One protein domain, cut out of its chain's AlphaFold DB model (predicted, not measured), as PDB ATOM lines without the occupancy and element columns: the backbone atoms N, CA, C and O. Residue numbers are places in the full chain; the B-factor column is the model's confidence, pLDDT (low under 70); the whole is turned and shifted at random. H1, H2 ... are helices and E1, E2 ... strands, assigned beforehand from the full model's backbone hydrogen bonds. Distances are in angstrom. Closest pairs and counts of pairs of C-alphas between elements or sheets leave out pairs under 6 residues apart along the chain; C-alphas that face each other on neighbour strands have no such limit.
ATOM      1  N   ASN A   3     -28.536   3.511  30.230       89.94
ATOM      2  CA  ASN A   3     -27.128   3.333  30.577       89.94
ATOM      3  C   ASN A   3     -26.996   1.938  31.192       89.94
ATOM      4  O   ASN A   3     -27.452   1.726  32.314       89.94
ATOM      5  N   ILE A   4     -26.458   0.983  30.439       90.38
ATOM      6  CA  ILE A   4     -26.434  -0.426  30.834       90.38
ATOM      7  C   ILE A   4     -25.017  -0.839  31.176       90.38
ATOM      8  O   ILE A   4     -24.138  -0.759  30.323       90.38
ATOM      9  N   ARG A   5     -24.802  -1.323  32.395       90.81
ATOM     10  CA  ARG A   5     -23.549  -1.970  32.767       90.81
ATOM     11  C   ARG A   5     -23.652  -3.464  32.498       90.81
ATOM     12  O   ARG A   5     -24.515  -4.135  33.062       90.81
ATOM     13  N   VAL A   6     -22.800  -3.971  31.619       90.19
ATOM     14  CA  VAL A   6     -22.696  -5.393  31.291       90.19
ATOM     15  C   VAL A   6     -21.527  -5.973  32.071       90.19
ATOM     16  O   VAL A   6     -20.392  -5.523  31.918       90.19
ATOM     17  N   ILE A   7     -21.817  -6.961  32.914       89.69
ATOM     18  CA  ILE A   7     -20.841  -7.591  33.807       89.69
ATOM     19  C   ILE A   7     -20.865  -9.088  33.580       89.69
ATOM     20  O   ILE A   7     -21.935  -9.684  33.565       89.69
ATOM     21  N   GLY A   8     -19.712  -9.723  33.420       87.56
ATOM     22  CA  GLY A   8     -19.698 -11.151  33.120       87.56
ATOM     23  C   GLY A   8     -18.315 -11.748  33.022       87.56
ATOM     24  O   GLY A   8     -17.347 -11.145  33.465       87.56
ATOM     25  N   TRP A   9     -18.224 -12.941  32.451       85.88
ATOM     26  CA  TRP A   9     -16.987 -13.716  32.386       85.88
ATOM     27  C   TRP A   9     -16.721 -14.254  30.993       85.88
ATOM     28  O   TRP A   9     -17.616 -14.794  30.333       85.88
ATOM     29  N   SER A  10     -15.458 -14.163  30.590       83.31
ATOM     30  CA  SER A  10     -14.939 -14.762  29.364       83.31
ATOM     31  C   SER A  10     -14.179 -16.053  29.686       83.31
ATOM     32  O   SER A  10     -13.304 -16.076  30.550       83.31
ATOM     33  N   ALA A  11     -14.499 -17.137  28.968       71.94
ATOM     34  CA  ALA A  11     -13.898 -18.462  29.179       71.94
ATOM     35  C   ALA A  11     -12.385 -18.504  28.930       71.94
ATOM     36  O   ALA A  11     -11.688 -19.330  29.510       71.94
ATOM     37  N   HIS A  12     -11.912 -17.683  27.992       71.00
ATOM     38  CA  HIS A  12     -10.586 -17.820  27.390       71.00
ATOM     39  C   HIS A  12      -9.562 -16.837  27.943       71.00
ATOM     40  O   HIS A  12      -8.362 -17.080  27.839       71.00
ATOM     41  N   THR A  13     -10.023 -15.734  28.530       71.19
ATOM     42  CA  THR A  13      -9.144 -14.677  29.045       71.19
ATOM     43  C   THR A  13      -8.956 -14.740  30.557       71.19
ATOM     44  O   THR A  13      -8.113 -14.017  31.083       71.19
ATOM     45  N   ASP A  14      -9.726 -15.584  31.255       70.88
ATOM     46  CA  ASP A  14      -9.865 -15.585  32.715       70.88
ATOM     47  C   ASP A  14     -10.185 -14.187  33.297       70.88
ATOM     48  O   ASP A  14      -9.868 -13.889  34.451       70.88
ATOM     49  N   GLN A  15     -10.807 -13.310  32.499       80.00
ATOM     50  CA  GLN A  15     -11.137 -11.941  32.886       80.00
ATOM     51  C   GLN A  15     -12.637 -11.740  33.062       80.00
ATOM     52  O   GLN A  15     -13.474 -12.232  32.295       80.00
ATOM     53  N   THR A  16     -12.954 -10.936  34.072       86.12
ATOM     54  CA  THR A  16     -14.287 -10.388  34.275       86.12
ATOM     55  C   THR A  16     -14.478  -9.142  33.418       86.12
ATOM     56  O   THR A  16     -13.620  -8.258  33.363       86.12
ATOM     57  N   ILE A  17     -15.639  -9.041  32.790       86.06
ATOM     58  CA  ILE A  17     -16.055  -7.897  31.985       86.06
ATOM     59  C   ILE A  17     -16.823  -6.934  32.864       86.06
ATOM     60  O   ILE A  17     -17.587  -7.353  33.732       86.06
ATOM     61  N   ASP A  18     -16.606  -5.652  32.618       88.88
ATOM     62  CA  ASP A  18     -17.335  -4.551  33.225       88.88
ATOM     63  C   ASP A  18     -17.372  -3.398  32.215       88.88
ATOM     64  O   ASP A  18     -16.439  -2.599  32.132       88.88
ATOM     65  N   GLU A  19     -18.420  -3.354  31.393       89.06
ATOM     66  CA  GLU A  19     -18.587  -2.328  30.362       89.06
ATOM     67  C   GLU A  19     -19.867  -1.524  30.572       89.06
ATOM     68  O   GLU A  19     -20.955  -2.083  30.696       89.06
ATOM     69  N   LEU A  20     -19.749  -0.196  30.539       90.56
ATOM     70  CA  LEU A  20     -20.897   0.706  30.518       90.56
ATOM     71  C   LEU A  20     -21.253   1.061  29.070       90.56
ATOM     72  O   LEU A  20     -20.488   1.721  28.368       90.56
ATOM     73  N   ILE A  21     -22.441   0.648  28.634       91.69
ATOM     74  CA  ILE A  21     -22.913   0.767  27.256       91.69
ATOM     75  C   ILE A  21     -24.228   1.544  27.225       91.69
ATOM     76  O   ILE A  21     -25.214   1.186  27.869       91.69
ATOM     77  N   GLN A  22     -24.269   2.595  26.408       92.50
ATOM     78  CA  GLN A  22     -25.513   3.285  26.081       92.50
ATOM     79  C   GLN A  22     -26.247   2.556  24.962       92.50
ATOM     80  O   GLN A  22     -25.690   2.336  23.884       92.50
ATOM     81  N   SER A  23     -27.499   2.183  25.221       90.62
ATOM     82  CA  SER A  23     -28.309   1.396  24.291       90.62
ATOM     83  C   SER A  23     -29.802   1.693  24.436       90.62
ATOM     84  O   SER A  23     -30.256   2.275  25.421       90.62
ATOM     85  N   GLU A  24     -30.595   1.317  23.437       89.38
ATOM     86  CA  GLU A  24     -32.059   1.395  23.490       89.38
ATOM     87  C   GLU A  24     -32.658   0.311  24.389       89.38
ATOM     88  O   GLU A  24     -33.627   0.567  25.100       89.38
ATOM     89  N   THR A  25     -32.054  -0.879  24.375       89.44
ATOM     90  CA  THR A  25     -32.453  -2.039  25.175       89.44
ATOM     91  C   THR A  25     -31.225  -2.690  25.801       89.44
ATOM     92  O   THR A  25     -30.099  -2.531  25.311       89.44
ATOM     93  N   TRP A  26     -31.424  -3.432  26.889       87.94
ATOM     94  CA  TRP A  26     -30.329  -4.146  27.543       87.94
ATOM     95  C   TRP A  26     -29.800  -5.300  26.683       87.94
ATOM     96  O   TRP A  26     -28.600  -5.548  26.698       87.94
ATOM     97  N   GLN A  27     -30.648  -5.936  25.866       88.44
ATOM     98  CA  GLN A  27     -30.241  -6.990  24.931       88.44
ATOM     99  C   GLN A  27     -29.222  -6.461  23.918       88.44
ATOM    100  O   GLN A  27     -28.139  -7.018  23.792       88.44
ATOM    101  N   LYS A  28     -29.504  -5.311  23.290       88.62
ATOM    102  CA  LYS A  28     -28.570  -4.655  22.360       88.62
ATOM    103  C   LYS A  28     -27.250  -4.255  23.032       88.62
ATOM    104  O   LYS A  28     -26.203  -4.250  22.388       88.62
ATOM    105  N   ALA A  29     -27.279  -3.910  24.323       89.69
ATOM    106  CA  ALA A  29     -26.054  -3.644  25.077       89.69
ATOM    107  C   ALA A  29     -25.222  -4.924  25.257       89.69
ATOM    108  O   ALA A  29     -24.015  -4.903  25.035       89.69
ATOM    109  N   VAL A  30     -25.873  -6.043  25.590       87.75
ATOM    110  CA  VAL A  30     -25.236  -7.363  25.698       87.75
ATOM    111  C   VAL A  30     -24.682  -7.835  24.352       87.75
ATOM    112  O   VAL A  30     -23.531  -8.253  24.300       87.75
ATOM    113  N   GLU A  31     -25.432  -7.707  23.255       85.94
ATOM    114  CA  GLU A  31     -24.967  -8.025  21.893       85.94
ATOM    115  C   GLU A  31     -23.702  -7.246  21.524       85.94
ATOM    116  O   GLU A  31     -22.748  -7.803  20.980       85.94
ATOM    117  N   ARG A  32     -23.664  -5.953  21.861       88.38
ATOM    118  CA  ARG A  32     -22.490  -5.114  21.621       88.38
ATOM    119  C   ARG A  32     -21.290  -5.556  22.455       88.38
ATOM    120  O   ARG A  32     -20.188  -5.616  21.918       88.38
ATOM    121  N   ALA A  33     -21.500  -5.882  23.732       88.19
ATOM    122  CA  ALA A  33     -20.444  -6.438  24.571       88.19
ATOM    123  C   ALA A  33     -19.930  -7.760  23.977       88.19
ATOM    124  O   ALA A  33     -18.735  -7.912  23.765       88.19
ATOM    125  N   LEU A  34     -20.818  -8.685  23.603       81.75
ATOM    126  CA  LEU A  34     -20.444  -9.953  22.966       81.75
ATOM    127  C   LEU A  34     -19.582  -9.742  21.719       81.75
ATOM    128  O   LEU A  34     -18.566 -10.415  21.569       81.75
ATOM    129  N   ALA A  35     -19.947  -8.791  20.858       83.25
ATOM    130  CA  ALA A  35     -19.179  -8.477  19.657       83.25
ATOM    131  C   ALA A  35     -17.749  -7.996  19.974       83.25
ATOM    132  O   ALA A  35     -16.813  -8.386  19.275       83.25
ATOM    133  N   ASN A  36     -17.558  -7.209  21.042       84.31
ATOM    134  CA  ASN A  36     -16.233  -6.744  21.480       84.31
ATOM    135  C   ASN A  36     -15.329  -7.893  21.953       84.31
ATOM    136  O   ASN A  36     -14.110  -7.814  21.814       84.31
ATOM    137  N   TYR A  37     -15.928  -8.960  22.481       78.31
ATOM    138  CA  TYR A  37     -15.230 -10.137  22.998       78.31
ATOM    139  C   TYR A  37     -15.393 -11.367  22.094       78.31
ATOM    140  O   TYR A  37     -15.308 -12.491  22.572       78.31
ATOM    141  N   GLY A  38     -15.683 -11.185  20.799       69.44
ATOM    142  CA  GLY A  38     -15.735 -12.284  19.824       69.44
ATOM    143  C   GLY A  38     -16.782 -13.372  20.108       69.44
ATOM    144  O   GLY A  38     -16.628 -14.495  19.640       69.44
ATOM    145  N   GLY A  39     -17.828 -13.071  20.883       64.75
ATOM    146  CA  GLY A  39     -18.825 -14.053  21.324       64.75
ATOM    147  C   GLY A  39     -18.339 -14.991  22.436       64.75
ATOM    148  O   GLY A  39     -19.036 -15.937  22.787       64.75
ATOM    149  N   GLU A  40     -17.176 -14.729  23.033       72.75
ATOM    150  CA  GLU A  40     -16.512 -15.625  23.994       72.75
ATOM    151  C   GLU A  40     -17.066 -15.532  25.428       72.75
ATOM    152  O   GLU A  40     -16.459 -16.033  26.385       72.75
ATOM    153  N   LEU A  41     -18.203 -14.860  25.613       75.06
ATOM    154  CA  LEU A  41     -18.766 -14.609  26.937       75.06
ATOM    155  C   LEU A  41     -19.604 -15.799  27.374       75.06
ATOM    156  O   LEU A  41     -20.600 -16.135  26.739       75.06
ATOM    157  N   GLN A  42     -19.217 -16.421  28.486       75.06
ATOM    158  CA  GLN A  42     -19.937 -17.578  29.027       75.06
ATOM    159  C   GLN A  42     -21.161 -17.178  29.827       75.06
ATOM    160  O   GLN A  42     -22.147 -17.906  29.883       75.06
ATOM    161  N   PHE A  43     -21.090 -16.034  30.489       78.12
ATOM    162  CA  PHE A  43     -22.235 -15.490  31.181       78.12
ATOM    163  C   PHE A  43     -22.079 -13.987  31.319       78.12
ATOM    164  O   PHE A  43     -20.972 -13.490  31.538       78.12
ATOM    165  N   VAL A  44     -23.191 -13.270  31.214       85.06
ATOM    166  CA  VAL A  44     -23.253 -11.840  31.519       85.06
ATOM    167  C   VAL A  44     -24.554 -11.491  32.231       85.06
ATOM    168  O   VAL A  44     -25.578 -12.151  32.059       85.06
ATOM    169  N   VAL A  45     -24.508 -10.423  33.012       88.00
ATOM    170  CA  VAL A  45     -25.631  -9.774  33.677       88.00
ATOM    171  C   VAL A  45     -25.657  -8.319  33.224       88.00
ATOM    172  O   VAL A  45     -24.630  -7.642  33.217       88.00
ATOM    173  N   ALA A  46     -26.836  -7.842  32.838       89.00
ATOM    174  CA  ALA A  46     -27.074  -6.457  32.462       89.00
ATOM    175  C   ALA A  46     -27.729  -5.706  33.625       89.00
ATOM    176  O   ALA A  46     -28.766  -6.134  34.141       89.00
ATOM    177  N   LEU A  47     -27.142  -4.577  34.014       89.25
ATOM    178  CA  LEU A  47     -27.614  -3.726  35.103       89.25
ATOM    179  C   LEU A  47     -28.004  -2.333  34.586       89.25
ATOM    180  O   LEU A  47     -27.295  -1.768  33.757       89.25
ATOM    181  N   ASP A  48     -29.102  -1.758  35.082       89.56
ATOM    182  CA  ASP A  48     -29.479  -0.360  34.814       89.56
ATOM    183  C   ASP A  48     -28.706   0.591  35.726       89.56
ATOM    184  O   ASP A  48     -29.108   0.800  36.872       89.56
ATOM    185  N   GLU A  49     -27.655   1.226  35.205       83.56
ATOM    186  CA  GLU A  49     -26.788   2.159  35.938       83.56
ATOM    187  C   GLU A  49     -27.581   3.304  36.598       83.56
ATOM    188  O   GLU A  49     -27.179   3.832  37.628       83.56
ATOM    189  N   ASN A  50     -28.750   3.690  36.075       81.88
ATOM    190  CA  ASN A  50     -29.532   4.776  36.677       81.88
ATOM    191  C   ASN A  50     -30.219   4.356  37.989       81.88
ATOM    192  O   ASN A  50     -30.504   5.193  38.846       81.88
ATOM    193  N   GLN A  51     -30.495   3.061  38.168       79.00
ATOM    194  CA  GLN A  51     -31.005   2.498  39.428       79.00
ATOM    195  C   GLN A  51     -29.874   2.125  40.396       79.00
ATOM    196  O   GLN A  51     -30.138   1.702  41.527       79.00
ATOM    197  N   ALA A  52     -28.639   2.261  39.920       67.44
ATOM    198  CA  ALA A  52     -27.447   1.591  40.386       67.44
ATOM    199  C   ALA A  52     -26.172   2.374  40.005       67.44
ATOM    200  O   ALA A  52     -25.304   1.844  39.312       67.44
ATOM    201  N   PRO A  53     -26.061   3.658  40.370       73.31
ATOM    202  CA  PRO A  53     -24.984   4.480  39.846       73.31
ATOM    203  C   PRO A  53     -23.648   4.154  40.526       73.31
ATOM    204  O   PRO A  53     -23.592   3.756  41.694       73.31
ATOM    205  N   THR A  54     -22.557   4.322  39.776       71.25
ATOM    206  CA  THR A  54     -21.175   4.046  40.209       71.25
ATOM    207  C   THR A  54     -20.819   4.661  41.572       71.25
ATOM    208  O   THR A  54     -20.142   4.022  42.377       71.25
ATOM    209  N   ASP A  55     -21.291   5.875  41.855       69.38
ATOM    210  CA  ASP A  55     -21.052   6.615  43.104       69.38
ATOM    211  C   ASP A  55     -21.726   5.985  44.336       69.38
ATOM    212  O   ASP A  55     -21.291   6.216  45.464       69.38
ATOM    213  N   LEU A  56     -22.726   5.122  44.133       68.06
ATOM    214  CA  LEU A  56     -23.334   4.287  45.174       68.06
ATOM    215  C   LEU A  56     -22.692   2.898  45.286       68.06
ATOM    216  O   LEU A  56     -23.222   2.032  45.984       68.06
ATOM    217  N   GLY A  57     -21.541   2.685  44.642       62.38
ATOM    218  CA  GLY A  57     -20.759   1.463  44.801       62.38
ATOM    219  C   GLY A  57     -21.104   0.342  43.826       62.38
ATOM    220  O   GLY A  57     -20.742  -0.804  44.083       62.38
ATOM    221  N   PHE A  58     -21.791   0.671  42.730       73.06
ATOM    222  CA  PHE A  58     -22.197  -0.265  41.676       73.06
ATOM    223  C   PHE A  58     -21.144  -0.509  40.589       73.06
ATOM    224  O   PHE A  58     -21.381  -1.261  39.646       73.06
ATOM    225  N   CYS A  59     -19.957   0.071  40.752       80.44
ATOM    226  CA  CYS A  59     -18.761  -0.402  40.072       80.44
ATOM    227  C   CYS A  59     -18.172  -1.591  40.862       80.44
ATOM    228  O   CYS A  59     -18.111  -1.511  42.096       80.44
ATOM    229  N   PRO A  60     -17.752  -2.688  40.204       83.06
ATOM    230  CA  PRO A  60     -17.116  -3.811  40.879       83.06
ATOM    231  C   PRO A  60     -15.896  -3.364  41.699       83.06
ATOM    232  O   PRO A  60     -14.900  -2.887  41.163       83.06
ATOM    233  N   LEU A  61     -15.947  -3.566  43.015       87.38
ATOM    234  CA  LEU A  61     -14.805  -3.378  43.917       87.38
ATOM    235  C   LEU A  61     -13.811  -4.539  43.860       87.38
ATOM    236  O   LEU A  61     -12.652  -4.394  44.247       87.38
ATOM    237  N   GLY A  62     -14.288  -5.703  43.436       86.00
ATOM    238  CA  GLY A  62     -13.492  -6.906  43.279       86.00
ATOM    239  C   GLY A  62     -14.038  -7.732  42.134       86.00
ATOM    240  O   GLY A  62     -15.250  -7.849  41.971       86.00
ATOM    241  N   ARG A  63     -13.131  -8.290  41.346       90.12
ATOM    242  CA  ARG A  63     -13.415  -9.150  40.193       90.12
ATOM    243  C   ARG A  63     -12.693 -10.478  40.356       90.12
ATOM    244  O   ARG A  63     -11.738 -10.548  41.141       90.12
ATOM    245  N   TRP A  64     -13.122 -11.517  39.648       86.31
ATOM    246  CA  TRP A  64     -12.526 -12.847  39.788       86.31
ATOM    247  C   TRP A  64     -11.001 -12.835  39.632       86.31
ATOM    248  O   TRP A  64     -10.296 -13.340  40.504       86.31
ATOM    249  N   GLU A  65     -10.475 -12.179  38.597       85.56
ATOM    250  CA  GLU A  65      -9.035 -12.126  38.317       85.56
ATOM    251  C   GLU A  65      -8.227 -11.364  39.381       85.56
ATOM    252  O   GLU A  65      -7.005 -11.469  39.449       85.56
ATOM    253  N   THR A  66      -8.911 -10.605  40.241       85.81
ATOM    254  CA  THR A  66      -8.311  -9.879  41.371       85.81
ATOM    255  C   THR A  66      -8.455 -10.624  42.700       85.81
ATOM    256  O   THR A  66      -7.973 -10.154  43.733       85.81
ATOM    257  N   MET A  67      -9.131 -11.777  42.710       83.94
ATOM    258  CA  MET A  67      -9.334 -12.559  43.920       83.94
ATOM    259  C   MET A  67      -8.010 -13.218  44.354       83.94
ATOM    260  O   MET A  67      -7.353 -13.885  43.556       83.94
ATOM    261  N   PRO A  68      -7.584 -13.070  45.621       76.31
ATOM    262  CA  PRO A  68      -6.334 -13.649  46.084       76.31
ATOM    263  C   PRO A  68      -6.381 -15.180  46.059       76.31
ATOM    264  O   PRO A  68      -7.288 -15.804  46.608       76.31
ATOM    265  N   LEU A  69      -5.324 -15.775  45.500       67.00
ATOM    266  CA  LEU A  69      -5.163 -17.225  45.324       67.00
ATOM    267  C   LEU A  69      -5.045 -18.010  46.640       67.00
ATOM    268  O   LEU A  69      -5.195 -19.229  46.644       67.00
ATOM    269  N   LYS A  70      -4.741 -17.338  47.758       65.38
ATOM    270  CA  LYS A  70      -4.614 -17.976  49.072       65.38
ATOM    271  C   LYS A  70      -5.928 -17.860  49.847       65.38
ATOM    272  O   LYS A  70      -6.190 -16.784  50.406       65.38
ATOM    273  N   PRO A  71      -6.733 -18.938  49.933       59.38
ATOM    274  CA  PRO A  71      -7.830 -18.981  50.885       59.38
ATOM    275  C   PRO A  71      -7.273 -18.770  52.301       59.38
ATOM    276  O   PRO A  71      -6.136 -19.118  52.600       59.38
ATOM    277  N   ASP A  72      -8.067 -18.143  53.163       60.94
ATOM    278  CA  ASP A  72      -7.855 -18.042  54.615       60.94
ATOM    279  C   ASP A  72      -6.917 -16.962  55.172       60.94
ATOM    280  O   ASP A  72      -6.920 -16.746  56.385       60.94
ATOM    281  N   SER A  73      -6.230 -16.178  54.334       55.94
ATOM    282  CA  SER A  73      -5.398 -15.034  54.789       55.94
ATOM    283  C   SER A  73      -6.179 -13.968  55.588       55.94
ATOM    284  O   SER A  73      -5.606 -13.120  56.265       55.94
ATOM    285  N   TRP A  74      -7.506 -14.007  55.498       59.09
ATOM    286  CA  TRP A  74      -8.463 -13.020  55.990       59.09
ATOM    287  C   TRP A  74      -9.200 -13.446  57.265       59.09
ATOM    288  O   TRP A  74      -9.880 -12.618  57.869       59.09
ATOM    289  N   ARG A  75      -9.090 -14.715  57.702       58.81
ATOM    290  CA  ARG A  75      -9.842 -15.242  58.865       58.81
ATOM    291  C   ARG A  75      -9.564 -14.473  60.164       58.81
ATOM    292  O   ARG A  75     -10.383 -14.505  61.075       58.81
ATOM    293  N   ASN A  76      -8.450 -13.744  60.212       57.44
ATOM    294  CA  ASN A  76      -8.009 -12.959  61.363       57.44
ATOM    295  C   ASN A  76      -8.345 -11.456  61.260       57.44
ATOM    296  O   ASN A  76      -7.920 -10.682  62.115       57.44
ATOM    297  N   MET A  77      -9.084 -11.009  60.236       62.66
ATOM    298  CA  MET A  77      -9.471  -9.600  60.105       62.66
ATOM    299  C   MET A  77     -10.680  -9.270  60.988       62.66
ATOM    300  O   MET A  77     -11.835  -9.449  60.599       62.66
ATOM    301  N   SER A  78     -10.417  -8.736  62.179       60.44
ATOM    302  CA  SER A  78     -11.421  -8.102  63.036       60.44
ATOM    303  C   SER A  78     -11.546  -6.613  62.692       60.44
ATOM    304  O   SER A  78     -11.073  -5.754  63.435       60.44
ATOM    305  N   SER A  79     -12.133  -6.287  61.541       71.88
ATOM    306  CA  SER A  79     -12.450  -4.897  61.181       71.88
ATOM    307  C   SER A  79     -13.957  -4.657  61.128       71.88
ATOM    308  O   SER A  79     -14.761  -5.592  61.180       71.88
ATOM    309  N   VAL A  80     -14.338  -3.378  61.057       83.94
ATOM    310  CA  VAL A  80     -15.729  -2.952  60.866       83.94
ATOM    311  C   VAL A  80     -16.297  -3.660  59.641       83.94
ATOM    312  O   VAL A  80     -15.681  -3.656  58.572       83.94
ATOM    313  N   LYS A  81     -17.458  -4.295  59.805       87.69
ATOM    314  CA  LYS A  81     -18.117  -4.972  58.697       87.69
ATOM    315  C   LYS A  81     -18.843  -3.961  57.813       87.69
ATOM    316  O   LYS A  81     -19.459  -3.018  58.299       87.69
ATOM    317  N   SER A  82     -18.780  -4.202  56.513       89.75
ATOM    318  CA  SER A  82     -19.490  -3.475  55.469       89.75
ATOM    319  C   SER A  82     -20.423  -4.426  54.723       89.75
ATOM    320  O   SER A  82     -20.243  -5.647  54.752       89.75
ATOM    321  N   LYS A  83     -21.436  -3.868  54.059       91.62
ATOM    322  CA  LYS A  83     -22.344  -4.633  53.199       91.62
ATOM    323  C   LYS A  83     -21.751  -4.750  51.802       91.62
ATOM    324  O   LYS A  83     -21.264  -3.757  51.264       91.62
ATOM    325  N   PHE A  84     -21.843  -5.939  51.229       92.50
ATOM    326  CA  PHE A  84     -21.417  -6.239  49.872       92.50
ATOM    327  C   PHE A  84     -22.498  -7.020  49.140       92.50
ATOM    328  O   PHE A  84     -23.171  -7.868  49.731       92.50
ATOM    329  N   SER A  85     -22.611  -6.760  47.843       92.25
ATOM    330  CA  SER A  85     -23.358  -7.606  46.919       92.25
ATOM    331  C   SER A  85     -22.365  -8.444  46.140       92.25
ATOM    332  O   SER A  85     -21.414  -7.903  45.579       92.25
ATOM    333  N   ILE A  86     -22.560  -9.755  46.137       93.19
ATOM    334  CA  ILE A  86     -21.690 -10.712  45.471       93.19
ATOM    335  C   ILE A  86     -22.458 -11.313  44.314       93.19
ATOM    336  O   ILE A  86     -23.507 -11.921  44.504       93.19
ATOM    337  N   MET A  87     -21.927 -11.111  43.119       91.19
ATOM    338  CA  MET A  87     -22.466 -11.663  41.897       91.19
ATOM    339  C   MET A  87     -21.623 -12.858  41.477       91.19
ATOM    340  O   MET A  87     -20.395 -12.785  41.366       91.19
ATOM    341  N   GLY A  88     -22.318 -13.962  41.259       91.00
ATOM    342  CA  GLY A  88     -21.775 -15.220  40.806       91.00
ATOM    343  C   GLY A  88     -22.609 -15.836  39.702       91.00
ATOM    344  O   GLY A  88     -23.647 -15.301  39.309       91.00
ATOM    345  N   PHE A  89     -22.180 -17.008  39.265       88.00
ATOM    346  CA  PHE A  89     -22.912 -17.838  38.328       88.00
ATOM    347  C   PHE A  89     -22.945 -19.279  38.823       88.00
ATOM    348  O   PHE A  89     -21.892 -19.871  39.046       88.00
ATOM    349  N   ASP A  90     -24.142 -19.838  38.995       87.31
ATOM    350  CA  ASP A  90     -24.343 -21.271  39.215       87.31
ATOM    351  C   ASP A  90     -24.323 -21.951  37.842       87.31
ATOM    352  O   ASP A  90     -25.311 -21.928  37.101       87.31
ATOM    353  N   HIS A  91     -23.166 -22.513  37.482       80.44
ATOM    354  CA  HIS A  91     -22.956 -23.112  36.166       80.44
ATOM    355  C   HIS A  91     -23.807 -24.375  35.970       80.44
ATOM    356  O   HIS A  91     -24.248 -24.647  34.856       80.44
ATOM    357  N   SER A  92     -24.148 -25.084  37.055       80.81
ATOM    358  CA  SER A  92     -25.015 -26.266  36.983       80.81
ATOM    359  C   SER A  92     -26.445 -25.935  36.541       80.81
ATOM    360  O   SER A  92     -27.104 -26.753  35.901       80.81
ATOM    361  N   LYS A  93     -26.926 -24.726  36.861       80.44
ATOM    362  CA  LYS A  93     -28.281 -24.258  36.525       80.44
ATOM    363  C   LYS A  93     -28.316 -23.218  35.415       80.44
ATOM    364  O   LYS A  93     -29.405 -22.851  34.988       80.44
ATOM    365  N   LEU A  94     -27.156 -22.739  34.970       78.25
ATOM    366  CA  LEU A  94     -27.032 -21.630  34.027       78.25
ATOM    367  C   LEU A  94     -27.749 -20.355  34.511       78.25
ATOM    368  O   LEU A  94     -28.380 -19.650  33.723       78.25
ATOM    369  N   LEU A  95     -27.652 -20.052  35.811       82.62
ATOM    370  CA  LEU A  95     -28.315 -18.895  36.417       82.62
ATOM    371  C   LEU A  95     -27.328 -17.979  37.146       82.62
ATOM    372  O   LEU A  95     -26.454 -18.463  37.875       82.62
ATOM    373  N   PRO A  96     -27.489 -16.647  37.025       84.81
ATOM    374  CA  PRO A  96     -26.769 -15.720  37.876       84.81
ATOM    375  C   PRO A  96     -27.247 -15.872  39.320       84.81
ATOM    376  O   PRO A  96     -28.425 -16.102  39.601       84.81
ATOM    377  N   VAL A  97     -26.324 -15.684  40.249       88.94
ATOM    378  CA  VAL A  97     -26.596 -15.707  41.681       88.94
ATOM    379  C   VAL A  97     -26.159 -14.365  42.247       88.94
ATOM    380  O   VAL A  97     -24.991 -13.995  42.142       88.94
ATOM    381  N   LEU A  98     -27.100 -13.632  42.839       89.81
ATOM    382  CA  LEU A  98     -26.836 -12.384  43.546       89.81
ATOM    383  C   LEU A  98     -27.046 -12.612  45.042       89.81
ATOM    384  O   LEU A  98     -28.156 -12.904  45.481       89.81
ATOM    385  N   GLU A  99     -25.981 -12.469  45.822       91.75
ATOM    386  CA  GLU A  99     -26.014 -12.629  47.274       91.75
ATOM    387  C   GLU A  99     -25.637 -11.348  47.996       91.75
ATOM    388  O   GLU A  99     -24.882 -10.519  47.489       91.75
ATOM    389  N   TYR A 100     -26.104 -11.231  49.235       93.25
ATOM    390  CA  TYR A 100     -25.798 -10.099  50.093       93.25
ATOM    391  C   TYR A 100     -25.063 -10.576  51.332       93.25
ATOM    392  O   TYR A 100     -25.569 -11.383  52.110       93.25
ATOM    393  N   TRP A 101     -23.872 -10.030  51.532       92.94
ATOM    394  CA  TRP A 101     -22.990 -10.418  52.617       92.94
ATOM    395  C   TRP A 101     -22.581  -9.210  53.439       92.94
ATOM    396  O   TRP A 101     -22.205  -8.166  52.912       92.94
ATOM    397  N   GLU A 102     -22.588  -9.378  54.757       92.19
ATOM    398  CA  GLU A 102     -21.918  -8.460  55.664       92.19
ATOM    399  C   GLU A 102     -20.545  -9.040  56.040       92.19
ATOM    400  O   GLU A 102     -20.429 -10.130  56.626       92.19
ATOM    401  N   ALA A 103     -19.483  -8.332  55.659       90.25
ATOM    402  CA  ALA A 103     -18.112  -8.799  55.813       90.25
ATOM    403  C   ALA A 103     -17.123  -7.643  56.059       90.25
ATOM    404  O   ALA A 103     -17.405  -6.502  55.711       90.25
ATOM    405  N   PRO A 104     -15.950  -7.918  56.642       88.75
ATOM    406  CA  PRO A 104     -14.847  -6.957  56.758       88.75
ATOM    407  C   PRO A 104     -14.323  -6.414  55.416       88.75
ATOM    408  O   PRO A 104     -13.841  -5.286  55.355       88.75
ATOM    409  N   SER A 105     -14.407  -7.202  54.340       88.81
ATOM    410  CA  SER A 105     -13.968  -6.826  52.990       88.81
ATOM    411  C   SER A 105     -14.748  -7.586  51.914       88.81
ATOM    412  O   SER A 105     -15.348  -8.632  52.192       88.81
ATOM    413  N   TRP A 106     -14.702  -7.092  50.671       90.19
ATOM    414  CA  TRP A 106     -15.351  -7.746  49.531       90.19
ATOM    415  C   TRP A 106     -14.790  -9.152  49.288       90.19
ATOM    416  O   TRP A 106     -15.534 -10.061  48.938       90.19
ATOM    417  N   THR A 107     -13.493  -9.356  49.531       89.94
ATOM    418  CA  THR A 107     -12.823 -10.643  49.326       89.94
ATOM    419  C   THR A 107     -13.375 -11.709  50.263       89.94
ATOM    420  O   THR A 107     -13.663 -12.825  49.837       89.94
ATOM    421  N   MET A 108     -13.601 -11.345  51.529       87.94
ATOM    422  CA  MET A 108     -14.235 -12.237  52.499       87.94
ATOM    423  C   MET A 108     -15.674 -12.566  52.107       87.94
ATOM    424  O   MET A 108     -16.102 -13.706  52.261       87.94
ATOM    425  N   ALA A 109     -16.427 -11.582  51.615       91.31
ATOM    426  CA  ALA A 109     -17.776 -11.813  51.112       91.31
ATOM    427  C   ALA A 109     -17.774 -12.765  49.896       91.31
ATOM    428  O   ALA A 109     -18.532 -13.731  49.887       91.31
ATOM    429  N   ALA A 110     -16.866 -12.569  48.936       91.62
ATOM    430  CA  ALA A 110     -16.707 -13.444  47.772       91.62
ATOM    431  C   ALA A 110     -16.329 -14.883  48.167       91.62
ATOM    432  O   ALA A 110     -16.917 -15.842  47.674       91.62
ATOM    433  N   GLN A 111     -15.402 -15.060  49.112       88.69
ATOM    434  CA  GLN A 111     -14.997 -16.390  49.584       88.69
ATOM    435  C   GLN A 111     -16.087 -17.101  50.388       88.69
ATOM    436  O   GLN A 111     -16.228 -18.317  50.270       88.69
ATOM    437  N   LYS A 112     -16.888 -16.365  51.170       89.62
ATOM    438  CA  LYS A 112     -18.087 -16.927  51.810       89.62
ATOM    439  C   LYS A 112     -19.090 -17.427  50.774       89.62
ATOM    440  O   LYS A 112     -19.593 -18.534  50.931       89.62
ATOM    441  N   SER A 113     -19.320 -16.648  49.718       91.69
ATOM    442  CA  SER A 113     -20.196 -17.035  48.611       91.69
ATOM    443  C   SER A 113     -19.702 -18.303  47.904       91.69
ATOM    444  O   SER A 113     -20.440 -19.278  47.793       91.69
ATOM    445  N   LEU A 114     -18.411 -18.358  47.552       89.75
ATOM    446  CA  LEU A 114     -17.781 -19.553  46.971       89.75
ATOM    447  C   LEU A 114     -17.943 -20.790  47.862       89.75
ATOM    448  O   LEU A 114     -18.240 -21.873  47.367       89.75
ATOM    449  N   HIS A 115     -17.766 -20.640  49.176       88.75
ATOM    450  CA  HIS A 115     -17.935 -21.747  50.113       88.75
ATOM    451  C   HIS A 115     -19.397 -22.204  50.227       88.75
ATOM    452  O   HIS A 115     -19.659 -23.406  50.226       88.75
ATOM    453  N   GLN A 116     -20.351 -21.268  50.286       89.12
ATOM    454  CA  GLN A 116     -21.782 -21.584  50.327       89.12
ATOM    455  C   GLN A 116     -22.229 -22.381  49.091       89.12
ATOM    456  O   GLN A 116     -23.070 -23.273  49.206       89.12
ATOM    457  N   HIS A 117     -21.626 -22.099  47.936       86.88
ATOM    458  CA  HIS A 117     -21.947 -22.713  46.646       86.88
ATOM    459  C   HIS A 117     -20.905 -23.731  46.163       86.88
ATOM    460  O   HIS A 117     -20.830 -24.049  44.978       86.88
ATOM    461  N   GLN A 118     -20.114 -24.304  47.071       82.69
ATOM    462  CA  GLN A 118     -19.032 -25.234  46.713       82.69
ATOM    463  C   GLN A 118     -19.491 -26.481  45.924       82.69
ATOM    464  O   GLN A 118     -18.671 -27.148  45.302       82.69
ATOM    465  N   ASN A 119     -20.792 -26.793  45.937       83.06
ATOM    466  CA  ASN A 119     -21.376 -27.961  45.272       83.06
ATOM    467  C   ASN A 119     -22.020 -27.662  43.902       83.06
ATOM    468  O   ASN A 119     -22.536 -28.589  43.286       83.06
ATOM    469  N   SER A 120     -22.060 -26.408  43.439       78.62
ATOM    470  CA  SER A 120     -22.868 -25.992  42.272       78.62
ATOM    471  C   SER A 120     -22.056 -25.483  41.074       78.62
ATOM    472  O   SER A 120     -22.559 -24.702  40.271       78.62
ATOM    473  N   GLU A 121     -20.790 -25.898  40.944       85.06
ATOM    474  CA  GLU A 121     -19.861 -25.355  39.929       85.06
ATOM    475  C   GLU A 121     -19.858 -23.814  39.912       85.06
ATOM    476  O   GLU A 121     -19.704 -23.167  38.875       85.06
ATOM    477  N   TYR A 122     -20.089 -23.213  41.080       88.12
ATOM    478  CA  TYR A 122     -20.305 -21.786  41.187       88.12
ATOM    479  C   TYR A 122     -19.022 -21.019  40.888       88.12
ATOM    480  O   TYR A 122     -17.956 -21.296  41.448       88.12
ATOM    481  N   ARG A 123     -19.148 -19.997  40.042       86.88
ATOM    482  CA  ARG A 123     -18.065 -19.070  39.729       86.88
ATOM    483  C   ARG A 123     -18.408 -17.680  40.241       86.88
ATOM    484  O   ARG A 123     -19.410 -17.092  39.847       86.88
ATOM    485  N   PHE A 124     -17.554 -17.150  41.111       90.00
ATOM    486  CA  PHE A 124     -17.594 -15.740  41.490       90.00
ATOM    487  C   PHE A 124     -17.237 -14.873  40.276       90.00
ATOM    488  O   PHE A 124     -16.330 -15.217  39.525       90.00
ATOM    489  N   ILE A 125     -17.943 -13.756  40.104       90.00
ATOM    490  CA  ILE A 125     -17.765 -12.825  38.983       90.00
ATOM    491  C   ILE A 125     -17.251 -11.498  39.521       90.00
ATOM    492  O   ILE A 125     -16.139 -11.067  39.224       90.00
ATOM    493  N   ALA A 126     -18.081 -10.849  40.336       91.69
ATOM    494  CA  ALA A 126     -17.881  -9.477  40.754       91.69
ATOM    495  C   ALA A 126     -18.486  -9.226  42.136       91.69
ATOM    496  O   ALA A 126     -19.513  -9.793  42.510       91.69
ATOM    497  N   ALA A 127     -17.844  -8.348  42.895       92.44
ATOM    498  CA  ALA A 127     -18.297  -7.877  44.190       92.44
ATOM    499  C   ALA A 127     -18.494  -6.363  44.152       92.44
ATOM    500  O   ALA A 127     -17.652  -5.640  43.628       92.44
ATOM    501  N   PHE A 128     -19.562  -5.884  44.776       91.31
ATOM    502  CA  PHE A 128     -19.949  -4.475  44.819       91.31
ATOM    503  C   PHE A 128     -20.094  -4.036  46.266       91.31
ATOM    504  O   PHE A 128     -20.528  -4.820  47.116       91.31
ATOM    505  N   SER A 129     -19.765  -2.782  46.565       89.94
ATOM    506  CA  SER A 129     -20.128  -2.207  47.863       89.94
ATOM    507  C   SER A 129     -21.625  -1.964  47.941       89.94
ATOM    508  O   SER A 129     -22.253  -1.523  46.985       89.94
ATOM    509  N   GLY A 130     -22.184  -2.181  49.125       87.94
ATOM    510  CA  GLY A 130     -23.590  -1.929  49.384       87.94
ATOM    511  C   GLY A 130     -24.493  -3.031  48.840       87.94
ATOM    512  O   GLY A 130     -24.129  -4.208  48.808       87.94
ATOM    513  N   HIS A 131     -25.718  -2.641  48.497       87.31
ATOM    514  CA  HIS A 131     -26.793  -3.547  48.112       87.31
ATOM    515  C   HIS A 131     -27.254  -3.226  46.689       87.31
ATOM    516  O   HIS A 131     -27.913  -2.206  46.462       87.31
ATOM    517  N   ILE A 132     -26.952  -4.122  45.752       85.00
ATOM    518  CA  ILE A 132     -27.521  -4.107  44.412       85.00
ATOM    519  C   ILE A 132     -28.995  -4.440  44.522       85.00
ATOM    520  O   ILE A 132     -29.355  -5.521  44.960       85.00
ATOM    521  N   ARG A 133     -29.875  -3.513  44.149       83.62
ATOM    522  CA  ARG A 133     -31.313  -3.797  44.166       83.62
ATOM    523  C   ARG A 133     -31.637  -4.763  43.035       83.62
ATOM    524  O   ARG A 133     -31.250  -4.501  41.904       83.62
ATOM    525  N   GLU A 134     -32.441  -5.788  43.302       81.25
ATOM    526  CA  GLU A 134     -32.864  -6.746  42.266       81.25
ATOM    527  C   GLU A 134     -33.482  -6.069  41.038       81.25
ATOM    528  O   GLU A 134     -33.216  -6.474  39.916       81.25
ATOM    529  N   LYS A 135     -34.240  -4.979  41.230       83.69
ATOM    530  CA  LYS A 135     -34.831  -4.200  40.127       83.69
ATOM    531  C   LYS A 135     -33.812  -3.540  39.188       83.69
ATOM    532  O   LYS A 135     -34.201  -3.064  38.131       83.69
ATOM    533  N   ALA A 136     -32.552  -3.422  39.607       86.38
ATOM    534  CA  ALA A 136     -31.483  -2.921  38.755       86.38
ATOM    535  C   ALA A 136     -30.974  -4.009  37.801       86.38
ATOM    536  O   ALA A 136     -30.350  -3.673  36.804       86.38
ATOM    537  N   VAL A 137     -31.243  -5.289  38.082       87.69
ATOM    538  CA  VAL A 137     -30.903  -6.405  37.199       87.69
ATOM    539  C   VAL A 137     -31.932  -6.466  36.076       87.69
ATOM    540  O   VAL A 137     -33.095  -6.796  36.300       87.69
ATOM    541  N   LEU A 138     -31.503  -6.128  34.866       86.44
ATOM    542  CA  LEU A 138     -32.364  -6.080  33.685       86.44
ATOM    543  C   LEU A 138     -32.475  -7.431  32.982       86.44
ATOM    544  O   LEU A 138     -33.511  -7.738  32.398       86.44
ATOM    545  N   GLY A 139     -31.412  -8.229  33.032       85.12
ATOM    546  CA  GLY A 139     -31.359  -9.527  32.378       85.12
ATOM    547  C   GLY A 139     -30.033 -10.234  32.611       85.12
ATOM    548  O   GLY A 139     -29.064  -9.639  33.086       85.12
ATOM    549  N   TYR A 140     -30.005 -11.514  32.270       83.88
ATOM    550  CA  TYR A 140     -28.804 -12.337  32.259       83.88
ATOM    551  C   TYR A 140     -28.778 -13.187  31.002       83.88
ATOM    552  O   TYR A 140     -29.787 -13.337  30.311       83.88
ATOM    553  N   PHE A 141     -27.606 -13.725  30.702       77.94
ATOM    554  CA  PHE A 141     -27.361 -14.364  29.427       77.94
ATOM    555  C   PHE A 141     -26.227 -15.378  29.515       77.94
ATOM    556  O   PHE A 141     -25.296 -15.191  30.295       77.94
ATOM    557  N   THR A 142     -26.303 -16.414  28.683       76.19
ATOM    558  CA  THR A 142     -25.303 -17.473  28.485       76.19
ATOM    559  C   THR A 142     -25.160 -17.773  26.989       76.19
ATOM    560  O   THR A 142     -26.060 -17.410  26.234       76.19
ATOM    561  N   PRO A 143     -24.112 -18.485  26.531       70.69
ATOM    562  CA  PRO A 143     -23.997 -18.959  25.154       70.69
ATOM    563  C   PRO A 143     -25.244 -19.692  24.653       70.69
ATOM    564  O   PRO A 143     -25.696 -19.449  23.544       70.69
ATOM    565  N   GLN A 144     -25.873 -20.523  25.490       69.31
ATOM    566  CA  GLN A 144     -27.098 -21.232  25.100       69.31
ATOM    567  C   GLN A 144     -28.286 -20.276  24.920       69.31
ATOM    568  O   GLN A 144     -29.129 -20.494  24.053       69.31
ATOM    569  N   LEU A 145     -28.359 -19.208  25.722       65.25
ATOM    570  CA  LEU A 145     -29.329 -18.131  25.522       65.25
ATOM    571  C   LEU A 145     -28.974 -17.285  24.289       65.25
ATOM    572  O   LEU A 145     -29.885 -16.823  23.614       65.25
ATOM    573  N   ALA A 146     -27.689 -17.130  23.952       63.22
ATOM    574  CA  ALA A 146     -27.214 -16.439  22.747       63.22
ATOM    575  C   ALA A 146     -27.783 -17.027  21.478       63.22
ATOM    576  O   ALA A 146     -28.393 -16.315  20.680       63.22
ATOM    577  N   ASP A 147     -27.627 -18.338  21.352       64.38
ATOM    578  CA  ASP A 147     -28.094 -19.084  20.196       64.38
ATOM    579  C   ASP A 147     -29.622 -18.992  20.065       64.38
ATOM    580  O   ASP A 147     -30.158 -18.972  18.958       64.38
ATOM    581  N   ALA A 148     -30.328 -18.867  21.192       58.12
ATOM    582  CA  ALA A 148     -31.781 -18.770  21.245       58.12
ATOM    583  C   ALA A 148     -32.333 -17.331  21.113       58.12
ATOM    584  O   ALA A 148     -33.524 -17.168  20.859       58.12
ATOM    585  N   LEU A 149     -31.508 -16.281  21.239       56.91
ATOM    586  CA  LEU A 149     -31.933 -14.884  21.037       56.91
ATOM    587  C   LEU A 149     -32.044 -14.480  19.554       56.91
ATOM    588  O   LEU A 149     -32.508 -13.379  19.253       56.91
ATOM    589  N   SER A 150     -31.673 -15.359  18.619       56.03
ATOM    590  CA  SER A 150     -31.823 -15.131  17.178       56.03
ATOM    591  C   SER A 150     -32.913 -16.036  16.566       56.03
ATOM    592  O   SER A 150     -32.597 -17.172  16.209       56.03
TER     593      SER A 150
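What this domain is: This is residues 3 to 150 of the 161 residues of an uncharacterized protein of Thalassospira sp. DSM 26710 (UniProt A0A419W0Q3). Two small, strongly twisted sheets stand partly face to face with their strands crossed, and each curls round one helix: four strands round H1 toward one end of the long axis, three strands round H2 toward the other. A long link, residues 49 to 81, runs from the first sheet to the second, and the short H3 only grazes the first sheet near the last printed residue. The 148 printed residues hold seven named strands and three named helices, in the order E1 E2 H1 E3 E4 E5 H2 E6 E7 H3; the class is mixed. The sheets, E2 - E1 - E3 - E7 and E5 - E4 - E6, are antiparallel. The whole is compact, with a radius of gyration of the C-alphas of 15.0 A, yet elongated, spanning 50 by 31 by 23 A.

How they stand to each other: Start at the larger sheet: E2, residues 16 to 23, E1, residues 3 to 10, E3, residues 41 to 48, and E7, residues 137 to 141. Look for N 6 and O 19 at 2.8 A in the hairpin E1 and E2, N 7 and O 45 at 2.9 A between E1 and E3, and N 46 and O 139 at 2.9 A between E3 and E7. H1, residues 26 to 36, is on this sheet, two layers; its Trp 26 and Ala 46 of E3 have C-alphas 6.3 A apart, the closest of that pair. E2, H1 and E3 form a split strand-helix-strand unit, with E1 between its strands and a right-handed crossover. H3, residues 143 to 148, only grazes the sheet with residues 143 to 146. The second sheet has E5, residues 95 to 103, E4, residues 82 to 90, and E6, residues 122 to 129, which bends by 55 degrees at residue 125. Find N 86 and O 99 at 2.8 A in the hairpin E4 and E5, and N 87 and O 126 at 2.8 A between E4 and E6. H2, residues 106 to 116, is on this sheet, again two layers; the closest C-alphas of H2 and E6 are those of Trp 106 and Ala 127, 6.1 A. E5, H2 and E6 form a second split strand-helix-strand unit, with E4 between its strands in the sheet and a right-handed crossover. The sheets make a sandwich, two sheets face to face, with strands at 57 degrees; the closest C-alphas of E1 and E6 are those of Gly 8 and Ile 125, 6.4 A. H1 and H2 are apart. Every O i to N i+4 pair is within hydrogen-bond range in H1 and H2; in H3 it is 1 of 2.

Where its parts are: Find C-alpha 3 at (-27.128, 3.333, 30.577), where E1 begins its 21.9 A; E2 spans 20.9 A and E3 19.5 A. E4 runs 24.6 A from C-alpha 82 at (-19.490, -3.475, 55.469), E5 24.1 A and E6 20.7 A. H1 measures 15.6 A and H2 15.3 A. H3 ends at C-alpha 148, (-31.781, -18.770, 21.245).

The domain as a whole: The C-alphas farthest apart are those of Ser 78 and Ser 150, 50.7 A. The printed part has no cut. The link E3 to E4 is long, and its residues 62 to 63 pair antiparallel with residues 126 to 127 of E6. The mean pLDDT of the printed part is 82.0; look for values under 70 at residues 38 to 39, 52, 55 to 57, 69 to 78 and 144 to 150.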